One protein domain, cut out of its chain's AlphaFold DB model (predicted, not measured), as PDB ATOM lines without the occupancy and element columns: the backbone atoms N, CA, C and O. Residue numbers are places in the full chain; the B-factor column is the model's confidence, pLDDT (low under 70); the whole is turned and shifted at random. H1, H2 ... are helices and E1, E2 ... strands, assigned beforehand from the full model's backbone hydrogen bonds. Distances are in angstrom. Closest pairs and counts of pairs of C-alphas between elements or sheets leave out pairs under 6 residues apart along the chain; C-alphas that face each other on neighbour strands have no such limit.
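This is residues 6 to 65, 72 to 108 and 162 to 208 of the 225 residues of an uncharacterized protein of Dehalococcoidia bacterium (UniProt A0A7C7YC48). Two small three-stranded sheets, each with one helix over a face, make two parts of one body: E1, E4 and E3 with H1, and E2, E7 and E6 with the longer H3. E2 of the second sheet runs on into E3 of the first, and a short two-stranded ribbon, E5 and E8, lies by the last residues of H3. The 144 printed residues hold three named helices and eight named strands, in the order E1 H1 H2 E2 E3 E4 H3 E5 E6 E7 E8; the class is mixed, helices and strands, with under half of the residues in named elements. E1 - E4 - E3 and E5 - E8 are antiparallel, E2 - E7 - E6 mixed. The whole is compact, with a radius of gyration of the C-alphas of 15.0 A and spans of 44 by 39 by 26 A.

Find C-alpha 6 at (-29.943, -14.429, -34.962), where E1 begins, residues 6 to 10. H1 follows at residues 23 to 32, 14.2 A long, then H2 at 34 to 37, E2 at 42 to 44, E3 at 47 to 52 and E4 at 58 to 63, 16.4 A. H3, residues 75 to 89, runs 20.9 A from C-alpha 75 at (-39.253, -6.883, -9.738). Then come E5 at 166 to 169, E6 at 178 to 183, E7 at 186 to 191, 15.6 A, and E8 at 198 to 201, ending at C-alpha 201 (-18.821, 6.407, -13.356).

Look first at E1 and E4, antiparallel, with N 8 and O 60 2.9 A apart. E3 and E4 form a hairpin; N 51 and O 59 are 2.9 A apart. H1 is on this sheet in two layers, a helix on one face of a sheet, at a height of 9.7 A; its closest C-alpha to E1 is Ala 23, 5.1 A from Leu 10. E2 and E7 are parallel, with N 191 and O 43 2.8 A apart, and the hairpin E6 and E7 has N 181 and O 188 at 2.8 A. H3 is on this sheet, again two layers, at a height of 9.0 A and across the strands, 76 degrees to E6 on the local plane; the C-alphas of Leu 42 and His 84, the closest of E2 and H3, are 5.0 A apart. H2 only grazes this sheet with residues 35 to 37. E5 and E8 are antiparallel, N 169 and O 198 2.9 A apart. In H1 and H3 every O i to N i+4 pair is within hydrogen-bond range; H2 is too short for one.

The farthest C-alphas, of Gly 54 and Gly 75, are 45.2 A apart. Residues 66 to 71 and 109 to 161 are not printed; the gaps are 15.5 A from C-alpha 65 to 72 and 12.3 A from C-alpha 108 to 162. Of the links printed whole, E1 to H1 is long. The model's pLDDT is under 70 at residues 15 to 21, 107 to 108 and 207 to 208.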
ATOM      1  N   VAL A   6     -29.762 -15.809 -34.516       95.75
ATOM      2  CA  VAL A   6     -29.943 -14.429 -34.962       95.75
ATOM      3  C   VAL A   6     -28.743 -14.039 -35.814       95.75
ATOM      4  O   VAL A   6     -27.598 -14.284 -35.438       95.75
ATOM      5  N   LEU A   7     -29.027 -13.422 -36.961       96.19
ATOM      6  CA  LEU A   7     -28.041 -12.789 -37.828       96.19
ATOM      7  C   LEU A   7     -28.154 -11.268 -37.682       96.19
ATOM      8  O   LEU A   7     -29.194 -10.689 -38.004       96.19
ATOM      9  N   LYS A   8     -27.077 -10.618 -37.235       94.69
ATOM     10  CA  LYS A   8     -26.930  -9.155 -37.212       94.69
ATOM     11  C   LYS A   8     -25.913  -8.743 -38.276       94.69
ATOM     12  O   LYS A   8     -24.810  -9.278 -38.314       94.69
ATOM     13  N   ILE A   9     -26.279  -7.792 -39.133       94.25
ATOM     14  CA  ILE A   9     -25.346  -7.198 -40.100       94.25
ATOM     15  C   ILE A   9     -24.726  -5.949 -39.480       94.25
ATOM     16  O   ILE A   9     -25.434  -5.015 -39.102       94.25
ATOM     17  N   LEU A  10     -23.402  -5.955 -39.373       92.88
ATOM     18  CA  LEU A  10     -22.585  -4.888 -38.818       92.88
ATOM     19  C   LEU A  10     -21.911  -4.141 -39.969       92.88
ATOM     20  O   LEU A  10     -20.938  -4.622 -40.540       92.88
ATOM     21  N   ASP A  11     -22.438  -2.970 -40.320       90.88
ATOM     22  CA  ASP A  11     -21.875  -2.120 -41.372       90.88
ATOM     23  C   ASP A  11     -21.140  -0.915 -40.749       90.88
ATOM     24  O   ASP A  11     -21.797   0.011 -40.260       90.88
ATOM     25  N   PRO A  12     -19.793  -0.884 -40.756       87.06
ATOM     26  CA  PRO A  12     -19.015   0.197 -40.145       87.06
ATOM     27  C   PRO A  12     -19.173   1.543 -40.863       87.06
ATOM     28  O   PRO A  12     -18.860   2.591 -40.290       87.06
ATOM     29  N   ARG A  13     -19.690   1.549 -42.099       85.12
ATOM     30  CA  ARG A  13     -19.972   2.769 -42.869       85.12
ATOM     31  C   ARG A  13     -21.195   3.495 -42.309       85.12
ATOM     32  O   ARG A  13     -21.307   4.717 -42.427       85.12
ATOM     33  N   ILE A  14     -22.098   2.761 -41.653       75.94
ATOM     34  CA  ILE A  14     -23.245   3.326 -40.944       75.94
ATOM     35  C   ILE A  14     -22.772   3.807 -39.571       75.94
ATOM     36  O   ILE A  14     -22.738   3.069 -38.587       75.94
ATOM     37  N   ARG A  15     -22.406   5.089 -39.495       65.25
ATOM     38  CA  ARG A  15     -22.073   5.726 -38.216       65.25
ATOM     39  C   ARG A  15     -23.328   6.001 -37.399       65.25
ATOM     40  O   ARG A  15     -24.301   6.567 -37.907       65.25
ATOM     41  N   GLU A  16     -23.270   5.693 -36.107       64.44
ATOM     42  CA  GLU A  16     -24.262   6.189 -35.160       64.44
ATOM     43  C   GLU A  16     -24.198   7.720 -35.112       64.44
ATOM     44  O   GLU A  16     -23.155   8.308 -34.826       64.44
ATOM     45  N   ARG A  17     -25.330   8.378 -35.386       54.50
ATOM     46  CA  ARG A  17     -25.407   9.849 -35.456       54.50
ATOM     47  C   ARG A  17     -25.107  10.549 -34.128       54.50
ATOM     48  O   ARG A  17     -24.809  11.736 -34.155       54.50
ATOM     49  N   ILE A  18     -25.244   9.849 -33.000       55.12
ATOM     50  CA  ILE A  18     -25.207  10.454 -31.662       55.12
ATOM     51  C   ILE A  18     -23.876  10.181 -30.955       55.12
ATOM     52  O   ILE A  18     -23.299  11.103 -30.388       55.12
ATOM     53  N   THR A  19     -23.369   8.947 -30.996       56.00
ATOM     54  CA  THR A  19     -22.147   8.562 -30.266       56.00
ATOM     55  C   THR A  19     -20.914   8.466 -31.162       56.00
ATOM     56  O   THR A  19     -19.803   8.405 -30.646       56.00
ATOM     57  N   GLY A  20     -21.081   8.430 -32.492       52.28
ATOM     58  CA  GLY A  20     -19.995   8.235 -33.458       52.28
ATOM     59  C   GLY A  20     -19.395   6.824 -33.481       52.28
ATOM     60  O   GLY A  20     -18.594   6.527 -34.367       52.28
ATOM     61  N   HIS A  21     -19.807   5.945 -32.566       62.78
ATOM     62  CA  HIS A  21     -19.221   4.628 -32.351       62.78
ATOM     63  C   HIS A  21     -20.262   3.543 -32.635       62.78
ATOM     64  O   HIS A  21     -20.900   3.012 -31.739       62.78
ATOM     65  N   GLY A  22     -20.478   3.285 -33.928       73.44
ATOM     66  CA  GLY A  22     -21.400   2.255 -34.409       73.44
ATOM     67  C   GLY A  22     -20.757   0.865 -34.463       73.44
ATOM     68  O   GLY A  22     -19.920   0.510 -33.635       73.44
ATOM     69  N   ALA A  23     -21.102   0.104 -35.506       87.75
ATOM     70  CA  ALA A  23     -20.681  -1.282 -35.735       87.75
ATOM     71  C   ALA A  23     -19.172  -1.556 -35.572       87.75
ATOM     72  O   ALA A  23     -18.802  -2.660 -35.190       87.75
ATOM     73  N   VAL A  24     -18.302  -0.564 -35.814       89.38
ATOM     74  CA  VAL A  24     -16.840  -0.688 -35.653       89.38
ATOM     75  C   VAL A  24     -16.460  -1.215 -34.267       89.38
ATOM     76  O   VAL A  24     -15.699  -2.173 -34.179       89.38
ATOM     77  N   LYS A  25     -17.018  -0.647 -33.190       89.25
ATOM     78  CA  LYS A  25     -16.654  -1.059 -31.825       89.25
ATOM     79  C   LYS A  25     -17.147  -2.450 -31.481       89.25
ATOM     80  O   LYS A  25     -16.435  -3.205 -30.836       89.25
ATOM     81  N   GLU A  26     -18.342  -2.808 -31.935       91.81
ATOM     82  CA  GLU A  26     -18.867  -4.155 -31.724       91.81
ATOM     83  C   GLU A  26     -18.026  -5.195 -32.477       91.81
ATOM     84  O   GLU A  26     -17.680  -6.228 -31.909       91.81
ATOM     85  N   ILE A  27     -17.601  -4.894 -33.712       93.06
ATOM     86  CA  ILE A  27     -16.666  -5.737 -34.475       93.06
ATOM     87  C   ILE A  27     -15.330  -5.878 -33.733       93.06
ATOM     88  O   ILE A  27     -14.803  -6.985 -33.634       93.06
ATOM     89  N   GLU A  28     -14.771  -4.786 -33.208       92.88
ATOM     90  CA  GLU A  28     -13.521  -4.816 -32.439       92.88
ATOM     91  C   GLU A  28     -13.655  -5.613 -31.135       92.88
ATOM     92  O   GLU A  28     -12.761  -6.397 -30.820       92.88
ATOM     93  N   ALA A  29     -14.777  -5.476 -30.419       92.81
ATOM     94  CA  ALA A  29     -15.054  -6.233 -29.198       92.81
ATOM     95  C   ALA A  29     -15.036  -7.735 -29.482       92.81
ATOM     96  O   ALA A  29     -14.345  -8.496 -28.809       92.81
ATOM     97  N   LEU A  30     -15.726  -8.145 -30.546       93.06
ATOM     98  CA  LEU A  30     -15.801  -9.539 -30.970       93.06
ATOM     99  C   LEU A  30     -14.445 -10.076 -31.444       93.06
ATOM    100  O   LEU A  30     -14.061 -11.179 -31.072       93.06
ATOM    101  N   LYS A  31     -13.695  -9.296 -32.233       92.88
ATOM    102  CA  LYS A  31     -12.374  -9.704 -32.741       92.88
ATOM    103  C   LYS A  31     -11.297  -9.760 -31.658       92.88
ATOM    104  O   LYS A  31     -10.323 -10.485 -31.836       92.88
ATOM    105  N   SER A  32     -11.438  -8.988 -30.581       92.06
ATOM    106  CA  SER A  32     -10.455  -8.956 -29.493       92.06
ATOM    107  C   SER A  32     -10.394 -10.264 -28.696       92.06
ATOM    108  O   SER A  32      -9.337 -10.603 -28.174       92.06
ATOM    109  N   GLY A  33     -11.515 -10.989 -28.602       90.69
ATOM    110  CA  GLY A  33     -11.680 -12.106 -27.666       90.69
ATOM    111  C   GLY A  33     -11.894 -11.670 -26.210       90.69
ATOM    112  O   GLY A  33     -12.203 -12.504 -25.366       90.69
ATOM    113  N   ASP A  34     -11.812 -10.372 -25.897       92.00
ATOM    114  CA  ASP A  34     -11.907  -9.861 -24.523       92.00
ATOM    115  C   ASP A  34     -13.283 -10.117 -23.888       92.00
ATOM    116  O   ASP A  34     -13.396 -10.248 -22.670       92.00
ATOM    117  N   LEU A  35     -14.342 -10.223 -24.700       92.62
ATOM    118  CA  LEU A  35     -15.684 -10.567 -24.220       92.62
ATOM    119  C   LEU A  35     -15.737 -11.962 -23.572       92.62
ATOM    120  O   LEU A  35     -16.570 -12.196 -22.698       92.62
ATOM    121  N   GLU A  36     -14.839 -12.876 -23.952       91.12
ATOM    122  CA  GLU A  36     -14.731 -14.215 -23.357       91.12
ATOM    123  C   GLU A  36     -14.103 -14.186 -21.956       91.12
ATOM    124  O   GLU A  36     -14.260 -15.133 -21.189       91.12
ATOM    125  N   LEU A  37     -13.434 -13.085 -21.591       91.81
ATOM    126  CA  LEU A  37     -12.851 -12.881 -20.262       91.81
ATOM    127  C   LEU A  37     -13.897 -12.463 -19.216       91.81
ATOM    128  O   LEU A  37     -13.567 -12.320 -18.037       91.81
ATOM    129  N   ILE A  38     -15.152 -12.237 -19.624       94.19
ATOM    130  CA  ILE A  38     -16.238 -11.852 -18.723       94.19
ATOM    131  C   ILE A  38     -16.693 -13.074 -17.912       94.19
ATOM    132  O   ILE A  38     -17.604 -13.803 -18.302       94.19
ATOM    133  N   ASP A  39     -16.089 -13.252 -16.737       92.56
ATOM    134  CA  ASP A  39     -16.437 -14.297 -15.763       92.56
ATOM    135  C   ASP A  39     -17.406 -13.774 -14.686       92.56
ATOM    136  O   ASP A  39     -17.156 -13.809 -13.481       92.56
ATOM    137  N   THR A  40     -18.526 -13.200 -15.131       95.56
ATOM    138  CA  THR A  40     -19.619 -12.774 -14.242       95.56
ATOM    139  C   THR A  40     -20.955 -13.334 -14.723       95.56
ATOM    140  O   THR A  40     -21.036 -14.012 -15.749       95.56
ATOM    141  N   ALA A  41     -22.027 -13.071 -13.975       96.06
ATOM    142  CA  ALA A  41     -23.372 -13.492 -14.358       96.06
ATOM    143  C   ALA A  41     -23.994 -12.613 -15.464       96.06
ATOM    144  O   ALA A  41     -24.958 -13.036 -16.104       96.06
ATOM    145  N   LEU A  42     -23.448 -11.416 -15.726       96.12
ATOM    146  CA  LEU A  42     -23.712 -10.697 -16.973       96.12
ATOM    147  C   LEU A  42     -22.721 -11.206 -18.022       96.12
ATOM    148  O   LEU A  42     -21.515 -11.079 -17.826       96.12
ATOM    149  N   ARG A  43     -23.212 -11.776 -19.123       95.69
ATOM    150  CA  ARG A  43     -22.366 -12.393 -20.160       95.69
ATOM    151  C   ARG A  43     -22.722 -11.864 -21.546       95.69
ATOM    152  O   ARG A  43     -23.892 -11.558 -21.779       95.69
ATOM    153  N   PRO A  44     -21.780 -11.791 -22.498       95.88
ATOM    154  CA  PRO A  44     -22.141 -11.586 -23.896       95.88
ATOM    155  C   PRO A  44     -23.037 -12.738 -24.371       95.88
ATOM    156  O   PRO A  44     -22.855 -13.890 -23.967       95.88
ATOM    157  N   ALA A  45     -24.014 -12.441 -25.227       95.06
ATOM    158  CA  ALA A  45     -24.754 -13.495 -25.916       95.06
ATOM    159  C   ALA A  45     -23.773 -14.405 -26.685       95.06
ATOM    160  O   ALA A  45     -22.876 -13.877 -27.347       95.06
ATOM    161  N   PRO A  46     -23.923 -15.744 -26.635       94.56
ATOM    162  CA  PRO A  46     -23.019 -16.644 -27.336       94.56
ATOM    163  C   PRO A  46     -22.968 -16.334 -28.830       94.56
ATOM    164  O   PRO A  46     -24.003 -16.272 -29.501       94.56
ATOM    165  N   VAL A  47     -21.753 -16.155 -29.333       95.75
ATOM    166  CA  VAL A  47     -21.466 -15.893 -30.740       95.75
ATOM    167  C   VAL A  47     -21.020 -17.192 -31.384       95.75
ATOM    168  O   VAL A  47     -20.151 -17.886 -30.864       95.75
ATOM    169  N   PHE A  48     -21.643 -17.535 -32.505       95.38
ATOM    170  CA  PHE A  48     -21.287 -18.717 -33.281       95.38
ATOM    171  C   PHE A  48     -20.244 -18.384 -34.340       95.38
ATOM    172  O   PHE A  48     -19.316 -19.160 -34.546       95.38
ATOM    173  N   GLU A  49     -20.397 -17.239 -35.011       95.69
ATOM    174  CA  GLU A  49     -19.498 -16.833 -36.086       95.69
ATOM    175  C   GLU A  49     -19.557 -15.318 -36.330       95.69
ATOM    176  O   GLU A  49     -20.617 -14.699 -36.216       95.69
ATOM    177  N   LEU A  50     -18.419 -14.737 -36.712       95.94
ATOM    178  CA  LEU A  50     -18.316 -13.391 -37.266       95.94
ATOM    179  C   LEU A  50     -17.643 -13.480 -38.642       95.94
ATOM    180  O   LEU A  50     -16.441 -13.730 -38.732       95.94
ATOM    181  N   THR A  51     -18.407 -13.258 -39.708       96.06
ATOM    182  CA  THR A  51     -17.954 -13.475 -41.089       96.06
ATOM    183  C   THR A  51     -17.847 -12.152 -41.844       96.06
ATOM    184  O   THR A  51     -18.843 -11.441 -41.997       96.06
ATOM    185  N   ASP A  52     -16.659 -11.837 -42.363       94.44
ATOM    186  CA  ASP A  52     -16.441 -10.701 -43.272       94.44
ATOM    187  C   ASP A  52     -17.210 -10.919 -44.586       94.44
ATOM    188  O   ASP A  52     -17.106 -11.983 -45.199       94.44
ATOM    189  N   GLN A  53     -18.010  -9.935 -45.002       93.69
ATOM    190  CA  GLN A  53     -18.841 -10.019 -46.208       93.69
ATOM    191  C   GLN A  53     -18.124  -9.512 -47.475       93.69
ATOM    192  O   GLN A  53     -18.679  -9.601 -48.571       93.69
ATOM    193  N   GLY A  54     -16.896  -8.995 -47.358       86.38
ATOM    194  CA  GLY A  54     -16.090  -8.503 -48.481       86.38
ATOM    195  C   GLY A  54     -16.340  -7.042 -48.872       86.38
ATOM    196  O   GLY A  54     -15.671  -6.539 -49.774       86.38
ATOM    197  N   ASP A  55     -17.261  -6.345 -48.201       87.38
ATOM    198  CA  ASP A  55     -17.595  -4.930 -48.431       87.38
ATOM    199  C   ASP A  55     -17.387  -4.049 -47.183       87.38
ATOM    200  O   ASP A  55     -18.047  -3.021 -47.025       87.38
ATOM    201  N   GLU A  56     -16.471  -4.466 -46.303       85.31
ATOM    202  CA  GLU A  56     -16.227  -3.922 -44.957       85.31
ATOM    203  C   GLU A  56     -17.348  -4.206 -43.941       85.31
ATOM    204  O   GLU A  56     -17.165  -3.926 -42.757       85.31
ATOM    205  N   SER A  57     -18.480  -4.795 -44.351       92.31
ATOM    206  CA  SER A  57     -19.508  -5.256 -43.415       92.31
ATOM    207  C   SER A  57     -19.236  -6.669 -42.893       92.31
ATOM    208  O   SER A  57     -18.526  -7.471 -43.504       92.31
ATOM    209  N   TYR A  58     -19.818  -6.976 -41.736       95.94
ATOM    210  CA  TYR A  58     -19.689  -8.268 -41.070       95.94
ATOM    211  C   TYR A  58     -21.061  -8.875 -40.774       95.94
ATOM    212  O   TYR A  58     -21.978  -8.187 -40.326       95.94
ATOM    213  N   ALA A  59     -21.188 -10.183 -40.979       96.62
ATOM    214  CA  ALA A  59     -22.307 -10.984 -40.505       96.62
ATOM    215  C   ALA A  59     -21.964 -11.566 -39.134       96.62
ATOM    216  O   ALA A  59     -21.031 -12.356 -39.014       96.62
ATOM    217  N   LEU A  60     -22.723 -11.186 -38.111       96.69
ATOM    218  CA  LEU A  60     -22.618 -11.729 -36.765       96.69
ATOM    219  C   LEU A  60     -23.737 -12.743 -36.531       96.69
ATOM    220  O   LEU A  60     -24.911 -12.374 -36.464       96.69
ATOM    221  N   TRP A  61     -23.362 -14.009 -36.381       97.25
ATOM    222  CA  TRP A  61     -24.255 -15.101 -36.014       97.25
ATOM    223  C   TRP A  61     -24.185 -15.346 -34.513       97.25
ATOM    224  O   TRP A  61     -23.120 -15.631 -33.968       97.25
ATOM    225  N   MET A  62     -25.329 -15.275 -33.842       96.50
ATOM    226  CA  MET A  62     -25.415 -15.426 -32.392       96.50
ATOM    227  C   MET A  62     -26.618 -16.259 -31.967       96.50
ATOM    228  O   MET A  62     -27.549 -16.504 -32.744       96.50
ATOM    229  N   LYS A  63     -26.575 -16.708 -30.713       94.81
ATOM    230  CA  LYS A  63     -27.672 -17.423 -30.066       94.81
ATOM    231  C   LYS A  63     -28.954 -16.603 -30.141       94.81
ATOM    232  O   LYS A  63     -28.967 -15.414 -29.834       94.81
ATOM    233  N   ASP A  64     -30.035 -17.268 -30.523       94.06
ATOM    234  CA  ASP A  64     -31.366 -16.692 -30.436       94.06
ATOM    235  C   ASP A  64     -31.833 -16.682 -28.973       94.06
ATOM    236  O   ASP A  64     -31.942 -17.727 -28.332       94.06
ATOM    237  N   LEU A  65     -32.068 -15.482 -28.444       91.69
ATOM    238  CA  LEU A  65     -32.522 -15.239 -27.073       91.69
ATOM    239  C   LEU A  65     -34.024 -14.918 -27.006       91.69
ATOM    240  O   LEU A  65     -34.517 -14.478 -25.968       91.69
ATOM    241  N   PRO A  72     -42.265  -6.567 -20.149       86.06
ATOM    242  CA  PRO A  72     -41.862  -6.006 -18.860       86.06
ATOM    243  C   PRO A  72     -41.379  -7.086 -17.885       86.06
ATOM    244  O   PRO A  72     -42.007  -8.127 -17.724       86.06
ATOM    245  N   TRP A  73     -40.253  -6.822 -17.224       86.12
ATOM    246  CA  TRP A  73     -39.698  -7.736 -16.232       86.12
ATOM    247  C   TRP A  73     -40.418  -7.617 -14.888       86.12
ATOM    248  O   TRP A  73     -40.908  -6.551 -14.507       86.12
ATOM    249  N   THR A  74     -40.433  -8.708 -14.130       89.31
ATOM    250  CA  THR A  74     -40.832  -8.688 -12.723       89.31
ATOM    251  C   THR A  74     -39.797  -7.940 -11.881       89.31
ATOM    252  O   THR A  74     -38.636  -7.787 -12.268       89.31
ATOM    253  N   GLY A  75     -40.191  -7.505 -10.680       88.75
ATOM    254  CA  GLY A  75     -39.253  -6.883  -9.738       88.75
ATOM    255  C   GLY A  75     -38.051  -7.779  -9.409       88.75
ATOM    256  O   GLY A  75     -36.934  -7.281  -9.315       88.75
ATOM    257  N   GLU A  76     -38.254  -9.098  -9.308       89.88
ATOM    258  CA  GLU A  76     -37.171 -10.066  -9.093       89.88
ATOM    259  C   GLU A  76     -36.181 -10.072 -10.266       89.88
ATOM    260  O   GLU A  76     -34.981  -9.944 -10.050       89.88
ATOM    261  N   GLN A  77     -36.675 -10.125 -11.507       89.25
ATOM    262  CA  GLN A  77     -35.841 -10.108 -12.716       89.25
ATOM    263  C   GLN A  77     -35.056  -8.798 -12.869       89.25
ATOM    264  O   GLN A  77     -33.898  -8.814 -13.296       89.25
ATOM    265  N   PHE A  78     -35.657  -7.668 -12.481       89.56
ATOM    266  CA  PHE A  78     -34.961  -6.383 -12.414       89.56
ATOM    267  C   PHE A  78     -33.836  -6.392 -11.378       89.56
ATOM    268  O   PHE A  78     -32.723  -5.978 -11.695       89.56
ATOM    269  N   ILE A  79     -34.108  -6.860 -10.157       91.00
ATOM    270  CA  ILE A  79     -33.115  -6.925  -9.075       91.00
ATOM    271  C   ILE A  79     -31.960  -7.856  -9.459       91.00
ATOM    272  O   ILE A  79     -30.797  -7.494  -9.287       91.00
ATOM    273  N   GLU A  80     -32.277  -9.025 -10.015       92.38
ATOM    274  CA  GLU A  80     -31.304 -10.006 -10.496       92.38
ATOM    275  C   GLU A  80     -30.391  -9.396 -11.568       92.38
ATOM    276  O   GLU A  80     -29.170  -9.380 -11.419       92.38
ATOM    277  N   SER A  81     -30.976  -8.798 -12.609       92.62
ATOM    278  CA  SER A  81     -30.200  -8.199 -13.699       92.62
ATOM    279  C   SER A  81     -29.371  -7.007 -13.222       92.62
ATOM    280  O   SER A  81     -28.223  -6.859 -13.629       92.62
ATOM    281  N   ALA A  82     -29.901  -6.182 -12.311       92.62
ATOM    282  CA  ALA A  82     -29.150  -5.083 -11.705       92.62
ATOM    283  C   ALA A  82     -27.945  -5.585 -10.892       92.62
ATOM    284  O   ALA A  82     -26.872  -4.982 -10.942       92.62
ATOM    285  N   ARG A  83     -28.092  -6.711 -10.180       94.88
ATOM    286  CA  ARG A  83     -26.981  -7.376  -9.486       94.88
ATOM    287  C   ARG A  83     -25.918  -7.850 -10.478       94.88
ATOM    288  O   ARG A  83     -24.741  -7.588 -10.247       94.88
ATOM    289  N   HIS A  84     -26.318  -8.492 -11.575       95.88
ATOM    290  CA  HIS A  84     -25.399  -8.966 -12.618       95.88
ATOM    291  C   HIS A  84     -24.638  -7.812 -13.283       95.88
ATOM    292  O   HIS A  84     -23.421  -7.882 -13.433       95.88
ATOM    293  N   ILE A  85     -25.327  -6.710 -13.591       95.62
ATOM    294  CA  ILE A  85     -24.714  -5.469 -14.087       95.62
ATOM    295  C   ILE A  85     -23.676  -4.937 -13.092       95.62
ATOM    296  O   ILE A  85     -22.557  -4.615 -13.481       95.62
ATOM    297  N   GLY A  86     -24.017  -4.879 -11.801       94.62
ATOM    298  CA  GLY A  86     -23.091  -4.419 -10.764       94.62
ATOM    299  C   GLY A  86     -21.838  -5.294 -10.641       94.62
ATOM    300  O   GLY A  86     -20.746  -4.767 -10.451       94.62
ATOM    301  N   GLN A  87     -21.978  -6.616 -10.788       95.88
ATOM    302  CA  GLN A  87     -20.845  -7.549 -10.811       95.88
ATOM    303  C   GLN A  87     -19.947  -7.316 -12.028       95.88
ATOM    304  O   GLN A  87     -18.733  -7.233 -11.867       95.88
ATOM    305  N   PHE A  88     -20.533  -7.141 -13.214       96.00
ATOM    306  CA  PHE A  88     -19.786  -6.796 -14.422       96.00
ATOM    307  C   PHE A  88     -19.057  -5.457 -14.294       96.00
ATOM    308  O   PHE A  88     -17.868  -5.380 -14.585       96.00
ATOM    309  N   ASN A  89     -19.718  -4.416 -13.781       94.38
ATOM    310  CA  ASN A  89     -19.053  -3.138 -13.522       94.38
ATOM    311  C   ASN A  89     -17.915  -3.278 -12.492       94.38
ATOM    312  O   ASN A  89     -16.997  -2.472 -12.488       94.38
ATOM    313  N   GLY A  90     -17.948  -4.290 -11.623       94.50
ATOM    314  CA  GLY A  90     -16.859  -4.600 -10.697       94.50
ATOM    315  C   GLY A  90     -15.702  -5.405 -11.300       94.50
ATOM    316  O   GLY A  90     -14.678  -5.532 -10.634       94.50
ATOM    317  N   LEU A  91     -15.847  -5.948 -12.516       95.31
ATOM    318  CA  LEU A  91     -14.852  -6.826 -13.143       95.31
ATOM    319  C   LEU A  91     -13.578  -6.070 -13.534       95.31
ATOM    320  O   LEU A  91     -12.476  -6.561 -13.304       95.31
ATOM    321  N   TRP A  92     -13.735  -4.877 -14.111       94.19
ATOM    322  CA  TRP A  92     -12.628  -4.080 -14.637       94.19
ATOM    323  C   TRP A  92     -12.680  -2.640 -14.146       94.19
ATOM    324  O   TRP A  92     -13.704  -1.953 -14.240       94.19
ATOM    325  N   SER A  93     -11.537  -2.169 -13.658       93.69
ATOM    326  CA  SER A  93     -11.372  -0.795 -13.193       93.69
ATOM    327  C   SER A  93     -10.894   0.116 -14.322       93.69
ATOM    328  O   SER A  93     -10.396  -0.345 -15.343       93.69
ATOM    329  N   GLU A  94     -10.961   1.429 -14.111       92.12
ATOM    330  CA  GLU A  94     -10.346   2.421 -15.005       92.12
ATOM    331  C   GLU A  94      -8.856   2.170 -15.308       92.12
ATOM    332  O   GLU A  94      -8.367   2.600 -16.350       92.12
ATOM    333  N   HIS A  95      -8.126   1.498 -14.420       92.06
ATOM    334  CA  HIS A  95      -6.687   1.264 -14.571       92.06
ATOM    335  C   HIS A  95      -6.337  -0.178 -14.947       92.06
ATOM    336  O   HIS A  95      -5.174  -0.459 -15.224       92.06
ATOM    337  N   ASP A  96      -7.321  -1.075 -14.935       93.06
ATOM    338  CA  ASP A  96      -7.144  -2.507 -15.160       93.06
ATOM    339  C   ASP A  96      -8.340  -3.032 -15.955       93.06
ATOM    340  O   ASP A  96      -9.340  -3.495 -15.397       93.06
ATOM    341  N   HIS A  97      -8.259  -2.830 -17.268       92.62
ATOM    342  CA  HIS A  97      -9.253  -3.236 -18.251       92.62
ATOM    343  C   HIS A  97      -8.558  -3.653 -19.558       92.62
ATOM    344  O   HIS A  97      -7.421  -3.236 -19.809       92.62
ATOM    345  N   PRO A  98      -9.226  -4.429 -20.430       91.12
ATOM    346  CA  PRO A  98      -8.673  -4.780 -21.731       91.12
ATOM    347  C   PRO A  98      -8.305  -3.548 -22.567       91.12
ATOM    348  O   PRO A  98      -9.019  -2.545 -22.572       91.12
ATOM    349  N   THR A  99      -7.191  -3.603 -23.297       83.44
ATOM    350  CA  THR A  99      -6.694  -2.462 -24.092       83.44
ATOM    351  C   THR A  99      -7.269  -2.406 -25.511       83.44
ATOM    352  O   THR A  99      -6.796  -1.613 -26.327       83.44
ATOM    353  N   GLY A 100      -8.235  -3.267 -25.847       80.12
ATOM    354  CA  GLY A 100      -8.874  -3.292 -27.161       80.12
ATOM    355  C   GLY A 100      -9.595  -1.977 -27.493       80.12
ATOM    356  O   GLY A 100     -10.180  -1.341 -26.619       80.12
ATOM    357  N   GLY A 101      -9.591  -1.585 -28.776       82.88
ATOM    358  CA  GLY A 101     -10.196  -0.328 -29.269       82.88
ATOM    359  C   GLY A 101     -11.711  -0.196 -29.052       82.88
ATOM    360  O   GLY A 101     -12.280   0.894 -29.162       82.88
ATOM    361  N   TRP A 102     -12.354  -1.293 -28.654       88.19
ATOM    362  CA  TRP A 102     -13.773  -1.366 -28.356       88.19
ATOM    363  C   TRP A 102     -14.157  -0.765 -26.997       88.19
ATOM    364  O   TRP A 102     -15.321  -0.417 -26.802       88.19
ATOM    365  N   ILE A 103     -13.199  -0.586 -26.076       90.31
ATOM    366  CA  ILE A 103     -13.430   0.112 -24.807       90.31
ATOM    367  C   ILE A 103     -13.076   1.583 -24.982       90.31
ATOM    368  O   ILE A 103     -11.917   1.974 -25.109       90.31
ATOM    369  N   THR A 104     -14.094   2.433 -24.938       86.31
ATOM    370  CA  THR A 104     -13.891   3.884 -24.933       86.31
ATOM    371  C   THR A 104     -13.286   4.324 -23.604       86.31
ATOM    372  O   THR A 104     -13.905   4.122 -22.562       86.31
ATOM    373  N   THR A 105     -12.111   4.949 -23.615       83.38
ATOM    374  CA  THR A 105     -11.414   5.366 -22.381       83.38
ATOM    375  C   THR A 105     -11.400   6.877 -22.149       83.38
ATOM    376  O   THR A 105     -11.183   7.342 -21.024       83.38
ATOM    377  N   ASP A 106     -11.655   7.662 -23.194       74.75
ATOM    378  CA  ASP A 106     -11.721   9.115 -23.105       74.75
ATOM    379  C   ASP A 106     -13.098   9.606 -22.613       74.75
ATOM    380  O   ASP A 106     -14.002   8.834 -22.290       74.75
ATOM    381  N   MET A 107     -13.274  10.926 -22.542       61.72
ATOM    382  CA  MET A 107     -14.529  11.531 -22.083       61.72
ATOM    383  C   MET A 107     -15.731  11.244 -23.001       61.72
ATOM    384  O   MET A 107     -16.864  11.472 -22.578       61.72
ATOM    385  N   SER A 108     -15.520  10.739 -24.226       62.97
ATOM    386  CA  SER A 108     -16.608  10.307 -25.115       62.97
ATOM    387  C   SER A 108     -17.255   8.994 -24.663       62.97
ATOM    388  O   SER A 108     -18.375   8.699 -25.080       62.97
ATOM    389  N   ARG A 162     -18.210  13.697 -12.658       82.88
ATOM    390  CA  ARG A 162     -16.942  13.898 -13.402       82.88
ATOM    391  C   ARG A 162     -15.642  13.564 -12.653       82.88
ATOM    392  O   ARG A 162     -14.585  13.564 -13.266       82.88
ATOM    393  N   GLY A 163     -15.701  13.261 -11.359       83.50
ATOM    394  CA  GLY A 163     -14.541  12.828 -10.563       83.50
ATOM    395  C   GLY A 163     -14.799  11.566  -9.746       83.50
ATOM    396  O   GLY A 163     -14.099  11.310  -8.769       83.50
ATOM    397  N   LYS A 164     -15.862  10.824 -10.063       89.38
ATOM    398  CA  LYS A 164     -16.161   9.560  -9.388       89.38
ATOM    399  C   LYS A 164     -15.329   8.435 -10.008       89.38
ATOM    400  O   LYS A 164     -15.025   8.525 -11.196       89.38
ATOM    401  N   PRO A 165     -14.995   7.384  -9.233       92.06
ATOM    402  CA  PRO A 165     -14.346   6.199  -9.780       92.06
ATOM    403  C   PRO A 165     -15.107   5.677 -10.997       92.06
ATOM    404  O   PRO A 165     -16.345   5.644 -10.985       92.06
ATOM    405  N   ARG A 166     -14.360   5.295 -12.032       93.00
ATOM    406  CA  ARG A 166     -14.909   4.753 -13.270       93.00
ATOM    407  C   ARG A 166     -14.556   3.282 -13.407       93.00
ATOM    408  O   ARG A 166     -13.521   2.822 -12.924       93.00
ATOM    409  N   THR A 167     -15.434   2.563 -14.078       94.19
ATOM    410  CA  THR A 167     -15.288   1.145 -14.395       94.19
ATOM    411  C   THR A 167     -15.690   0.922 -15.838       94.19
ATOM    412  O   THR A 167     -16.313   1.796 -16.454       94.19
ATOM    413  N   VAL A 168     -15.363  -0.245 -16.384       93.75
ATOM    414  CA  VAL A 168     -15.945  -0.640 -17.667       93.75
ATOM    415  C   VAL A 168     -17.452  -0.820 -17.479       93.75
ATOM    416  O   VAL A 168     -17.916  -1.529 -16.585       93.75
ATOM    417  N   ALA A 169     -18.208  -0.117 -18.309       92.88
ATOM    418  CA  ALA A 169     -19.656  -0.142 -18.355       92.88
ATOM    419  C   ALA A 169     -20.109  -0.495 -19.769       92.88
ATOM    420  O   ALA A 169     -19.465  -0.119 -20.753       92.88
ATOM    421  N   HIS A 170     -21.232  -1.196 -19.871       92.88
ATOM    422  CA  HIS A 170     -21.843  -1.518 -21.156       92.88
ATOM    423  C   HIS A 170     -22.417  -0.249 -21.808       92.88
ATOM    424  O   HIS A 170     -22.475  -0.143 -23.032       92.88
ATOM    425  N   ASN A 171     -22.854   0.723 -20.996       89.88
ATOM    426  CA  ASN A 171     -23.448   2.011 -21.378       89.88
ATOM    427  C   ASN A 171     -24.735   1.923 -22.220       89.88
ATOM    428  O   ASN A 171     -25.217   2.939 -22.739       89.88
ATOM    429  N   ASP A 172     -25.317   0.726 -22.337       89.00
ATOM    430  CA  ASP A 172     -26.582   0.484 -23.038       89.00
ATOM    431  C   ASP A 172     -27.420  -0.633 -22.387       89.00
ATOM    432  O   ASP A 172     -28.101  -1.414 -23.052       89.00
ATOM    433  N   CYS A 173     -27.373  -0.706 -21.053       89.94
ATOM    434  CA  CYS A 173     -28.117  -1.670 -20.238       89.94
ATOM    435  C   CYS A 173     -29.623  -1.346 -20.132       89.94
ATOM    436  O   CYS A 173     -30.162  -1.182 -19.035       89.94
ATOM    437  N   HIS A 174     -30.336  -1.262 -21.257       86.06
ATOM    438  CA  HIS A 174     -31.802  -1.276 -21.260       86.06
ATOM    439  C   HIS A 174     -32.374  -2.674 -21.473       86.06
ATOM    440  O   HIS A 174     -31.756  -3.525 -22.104       86.06
ATOM    441  N   ALA A 175     -33.627  -2.874 -21.057       85.25
ATOM    442  CA  ALA A 175     -34.312  -4.168 -21.106       85.25
ATOM    443  C   ALA A 175     -34.406  -4.824 -22.501       85.25
ATOM    444  O   ALA A 175     -34.705  -6.005 -22.583       85.25
ATOM    445  N   ARG A 176     -34.161  -4.094 -23.602       86.88
ATOM    446  CA  ARG A 176     -34.092  -4.684 -24.959       86.88
ATOM    447  C   ARG A 176     -32.730  -5.288 -25.321       86.88
ATOM    448  O   ARG A 176     -32.662  -6.036 -26.287       86.88
ATOM    449  N   ASN A 177     -31.679  -4.943 -24.579       92.12
ATOM    450  CA  ASN A 177     -30.317  -5.439 -24.796       92.12
ATOM    451  C   ASN A 177     -29.909  -6.463 -23.735       92.12
ATOM    452  O   ASN A 177     -28.769  -6.910 -23.714       92.12
ATOM    453  N   LEU A 178     -30.824  -6.807 -22.833       93.56
ATOM    454  CA  LEU A 178     -30.575  -7.667 -21.693       93.56
ATOM    455  C   LEU A 178     -31.600  -8.796 -21.707       93.56
ATOM    456  O   LEU A 178     -32.790  -8.554 -21.888       93.56
ATOM    457  N   PHE A 179     -31.137 -10.019 -21.498       93.81
ATOM    458  CA  PHE A 179     -31.952 -11.225 -21.586       93.81
ATOM    459  C   PHE A 179     -31.675 -12.094 -20.360       93.81
ATOM    460  O   PHE A 179     -30.701 -12.853 -20.348       93.81
ATOM    461  N   PRO A 180     -32.488 -11.961 -19.299       93.50
ATOM    462  CA  PRO A 180     -32.430 -12.852 -18.153       93.50
ATOM    463  C   PRO A 180     -32.844 -14.263 -18.580       93.50
ATOM    464  O   PRO A 180     -33.911 -14.459 -19.172       93.50
ATOM    465  N   VAL A 181     -32.005 -15.243 -18.271       91.88
ATOM    466  CA  VAL A 181     -32.222 -16.661 -18.560       91.88
ATOM    467  C   VAL A 181     -31.807 -17.512 -17.364       91.88
ATOM    468  O   VAL A 181     -30.991 -17.100 -16.539       91.88
ATOM    469  N   GLU A 182     -32.361 -18.715 -17.280       91.62
ATOM    470  CA  GLU A 182     -31.890 -19.750 -16.365       91.62
ATOM    471  C   GLU A 182     -31.343 -20.912 -17.195       91.62
ATOM    472  O   GLU A 182     -32.072 -21.520 -17.980       91.62
ATOM    473  N   GLU A 183     -30.052 -21.206 -17.052       88.31
ATOM    474  CA  GLU A 183     -29.365 -22.251 -17.811       88.31
ATOM    475  C   GLU A 183     -28.513 -23.097 -16.872       88.31
ATOM    476  O   GLU A 183     -27.726 -22.576 -16.090       88.31
ATOM    477  N   ASN A 184     -28.676 -24.423 -16.929       89.50
ATOM    478  CA  ASN A 184     -27.958 -25.369 -16.063       89.50
ATOM    479  C   ASN A 184     -28.087 -25.063 -14.551       89.50
ATOM    480  O   ASN A 184     -27.185 -25.372 -13.776       89.50
ATOM    481  N   GLY A 185     -29.209 -24.466 -14.132       91.00
ATOM    482  CA  GLY A 185     -29.452 -24.051 -12.744       91.00
ATOM    483  C   GLY A 185     -28.764 -22.740 -12.340       91.00
ATOM    484  O   GLY A 185     -28.844 -22.353 -11.176       91.00
ATOM    485  N   GLU A 186     -28.104 -22.052 -13.274       92.38
ATOM    486  CA  GLU A 186     -27.523 -20.725 -13.081       92.38
ATOM    487  C   GLU A 186     -28.434 -19.655 -13.697       92.38
ATOM    488  O   GLU A 186     -28.883 -19.778 -14.838       92.38
ATOM    489  N   ARG A 187     -28.690 -18.578 -12.949       93.69
ATOM    490  CA  ARG A 187     -29.352 -17.383 -13.480       93.69
ATOM    491  C   ARG A 187     -28.304 -16.490 -14.131       93.69
ATOM    492  O   ARG A 187     -27.382 -16.032 -13.461       93.69
ATOM    493  N   ILE A 188     -28.465 -16.233 -15.421       94.88
ATOM    494  CA  ILE A 188     -27.541 -15.451 -16.245       94.88
ATOM    495  C   ILE A 188     -28.328 -14.300 -16.864       94.88
ATOM    496  O   ILE A 188     -29.495 -14.454 -17.223       94.88
ATOM    497  N   THR A 189     -27.697 -13.145 -17.030       95.19
ATOM    498  CA  THR A 189     -28.223 -12.089 -17.897       95.19
ATOM    499  C   THR A 189     -27.325 -11.988 -19.117       95.19
ATOM    500  O   THR A 189     -26.184 -11.541 -19.016       95.19
ATOM    501  N   TYR A 190     -27.828 -12.392 -20.281       96.00
ATOM    502  CA  TYR A 190     -27.111 -12.140 -21.525       96.00
ATOM    503  C   TYR A 190     -27.267 -10.683 -21.944       96.00
ATOM    504  O   TYR A 190     -28.373 -10.147 -21.915       96.00
ATOM    505  N   ALA A 191     -26.166 -10.064 -22.349       95.44
ATOM    506  CA  ALA A 191     -26.120  -8.728 -22.910       95.44
ATOM    507  C   ALA A 191     -25.713  -8.767 -24.389       95.44
ATOM    508  O   ALA A 191     -24.867  -9.567 -24.811       95.44
ATOM    509  N   VAL A 192     -26.336  -7.898 -25.178       94.38
ATOM    510  CA  VAL A 192     -26.059  -7.696 -26.606       94.38
ATOM    511  C   VAL A 192     -25.774  -6.225 -26.876       94.38
ATOM    512  O   VAL A 192     -26.119  -5.367 -26.072       94.38
ATOM    513  N   ASP A 193     -25.229  -5.941 -28.057       92.12
ATOM    514  CA  ASP A 193     -24.902  -4.583 -28.499       92.12
ATOM    515  C   ASP A 193     -23.816  -3.906 -27.650       92.12
ATOM    516  O   ASP A 193     -24.008  -2.899 -26.968       92.12
ATOM    517  N   TRP A 194     -22.613  -4.468 -27.737       93.44
ATOM    518  CA  TRP A 194     -21.435  -4.015 -26.994       93.44
ATOM    519  C   TRP A 194     -20.776  -2.760 -27.590       93.44
ATOM    520  O   TRP A 194     -19.716  -2.337 -27.126       93.44
ATOM    521  N   SER A 195     -21.393  -2.141 -28.602       89.62
ATOM    522  CA  SER A 195     -20.856  -0.988 -29.342       89.62
ATOM    523  C   SER A 195     -20.628   0.254 -28.470       89.62
ATOM    524  O   SER A 195     -19.732   1.054 -28.744       89.62
ATOM    525  N   SER A 196     -21.405   0.393 -27.392       88.25
ATOM    526  CA  SER A 196     -21.341   1.529 -26.464       88.25
ATOM    527  C   SER A 196     -20.349   1.338 -25.309       88.25
ATOM    528  O   SER A 196     -20.221   2.226 -24.462       88.25
ATOM    529  N   THR A 197     -19.633   0.211 -25.256       91.44
ATOM    530  CA  THR A 197     -18.776  -0.112 -24.109       91.44
ATOM    531  C   THR A 197     -17.702   0.952 -23.871       91.44
ATOM    532  O   THR A 197     -17.057   1.486 -24.783       91.44
ATOM    533  N   GLY A 198     -17.498   1.294 -22.604       91.12
ATOM    534  CA  GLY A 198     -16.503   2.285 -22.227       91.12
ATOM    535  C   GLY A 198     -16.463   2.565 -20.737       91.12
ATOM    536  O   GLY A 198     -17.280   2.066 -19.965       91.12
ATOM    537  N   LEU A 199     -15.503   3.394 -20.343       91.50
ATOM    538  CA  LEU A 199     -15.354   3.853 -18.974       91.50
ATOM    539  C   LEU A 199     -16.488   4.801 -18.585       91.50
ATOM    540  O   LEU A 199     -16.626   5.890 -19.143       91.50
ATOM    541  N   ALA A 200     -17.244   4.431 -17.556       90.12
ATOM    542  CA  ALA A 200     -18.278   5.280 -16.982       90.12
ATOM    543  C   ALA A 200     -18.181   5.314 -15.453       90.12
ATOM    544  O   ALA A 200     -17.660   4.376 -14.846       90.12
ATOM    545  N   PRO A 201     -18.674   6.385 -14.804       90.81
ATOM    546  CA  PRO A 201     -18.821   6.407 -13.356       90.81
ATOM    547  C   PRO A 201     -19.584   5.181 -12.843       90.81
ATOM    548  O   PRO A 201     -20.588   4.776 -13.435       90.81
ATOM    549  N   VAL A 202     -19.143   4.629 -11.711       89.25
ATOM    550  CA  VAL A 202     -19.810   3.481 -11.079       89.25
ATOM    551  C   VAL A 202     -21.311   3.751 -10.908       89.25
ATOM    552  O   VAL A 202     -21.716   4.796 -10.392       89.25
ATOM    553  N   GLY A 203     -22.133   2.787 -11.331       85.88
ATOM    554  CA  GLY A 203     -23.591   2.828 -11.205       85.88
ATOM    555  C   GLY A 203     -24.342   3.436 -12.396       85.88
ATOM    556  O   GLY A 203     -25.572   3.455 -12.364       85.88
ATOM    557  N   VAL A 204     -23.655   3.900 -13.448       86.56
ATOM    558  CA  VAL A 204     -24.319   4.426 -14.659       86.56
ATOM    559  C   VAL A 204     -25.216   3.380 -15.326       86.56
ATOM    560  O   VAL A 204     -26.380   3.686 -15.589       86.56
ATOM    561  N   ASP A 205     -24.734   2.148 -15.523       88.69
ATOM    562  CA  ASP A 205     -25.537   1.075 -16.129       88.69
ATOM    563  C   ASP A 205     -26.770   0.730 -15.279       88.69
ATOM    564  O   ASP A 205     -27.854   0.502 -15.812       88.69
ATOM    565  N   ALA A 206     -26.646   0.774 -13.948       78.62
ATOM    566  CA  ALA A 206     -27.744   0.500 -13.020       78.62
ATOM    567  C   ALA A 206     -28.839   1.586 -13.013       78.62
ATOM    568  O   ALA A 206     -29.949   1.334 -12.544       78.62
ATOM    569  N   GLY A 207     -28.558   2.784 -13.538       68.31
ATOM    570  CA  GLY A 207     -29.540   3.864 -13.673       68.31
ATOM    571  C   GLY A 207     -30.486   3.709 -14.870       68.31
ATOM    572  O   GLY A 207     -31.511   4.389 -14.921       68.31
ATOM    573  N   PHE A 208     -30.160   2.832 -15.824       59.09
ATOM    574  CA  PHE A 208     -30.881   2.673 -17.088       59.09
ATOM    575  C   PHE A 208     -31.984   1.586 -17.150       59.09
ATOM    576  O   PHE A 208     -32.935   1.789 -17.908       59.09
TER     577      PHE A 208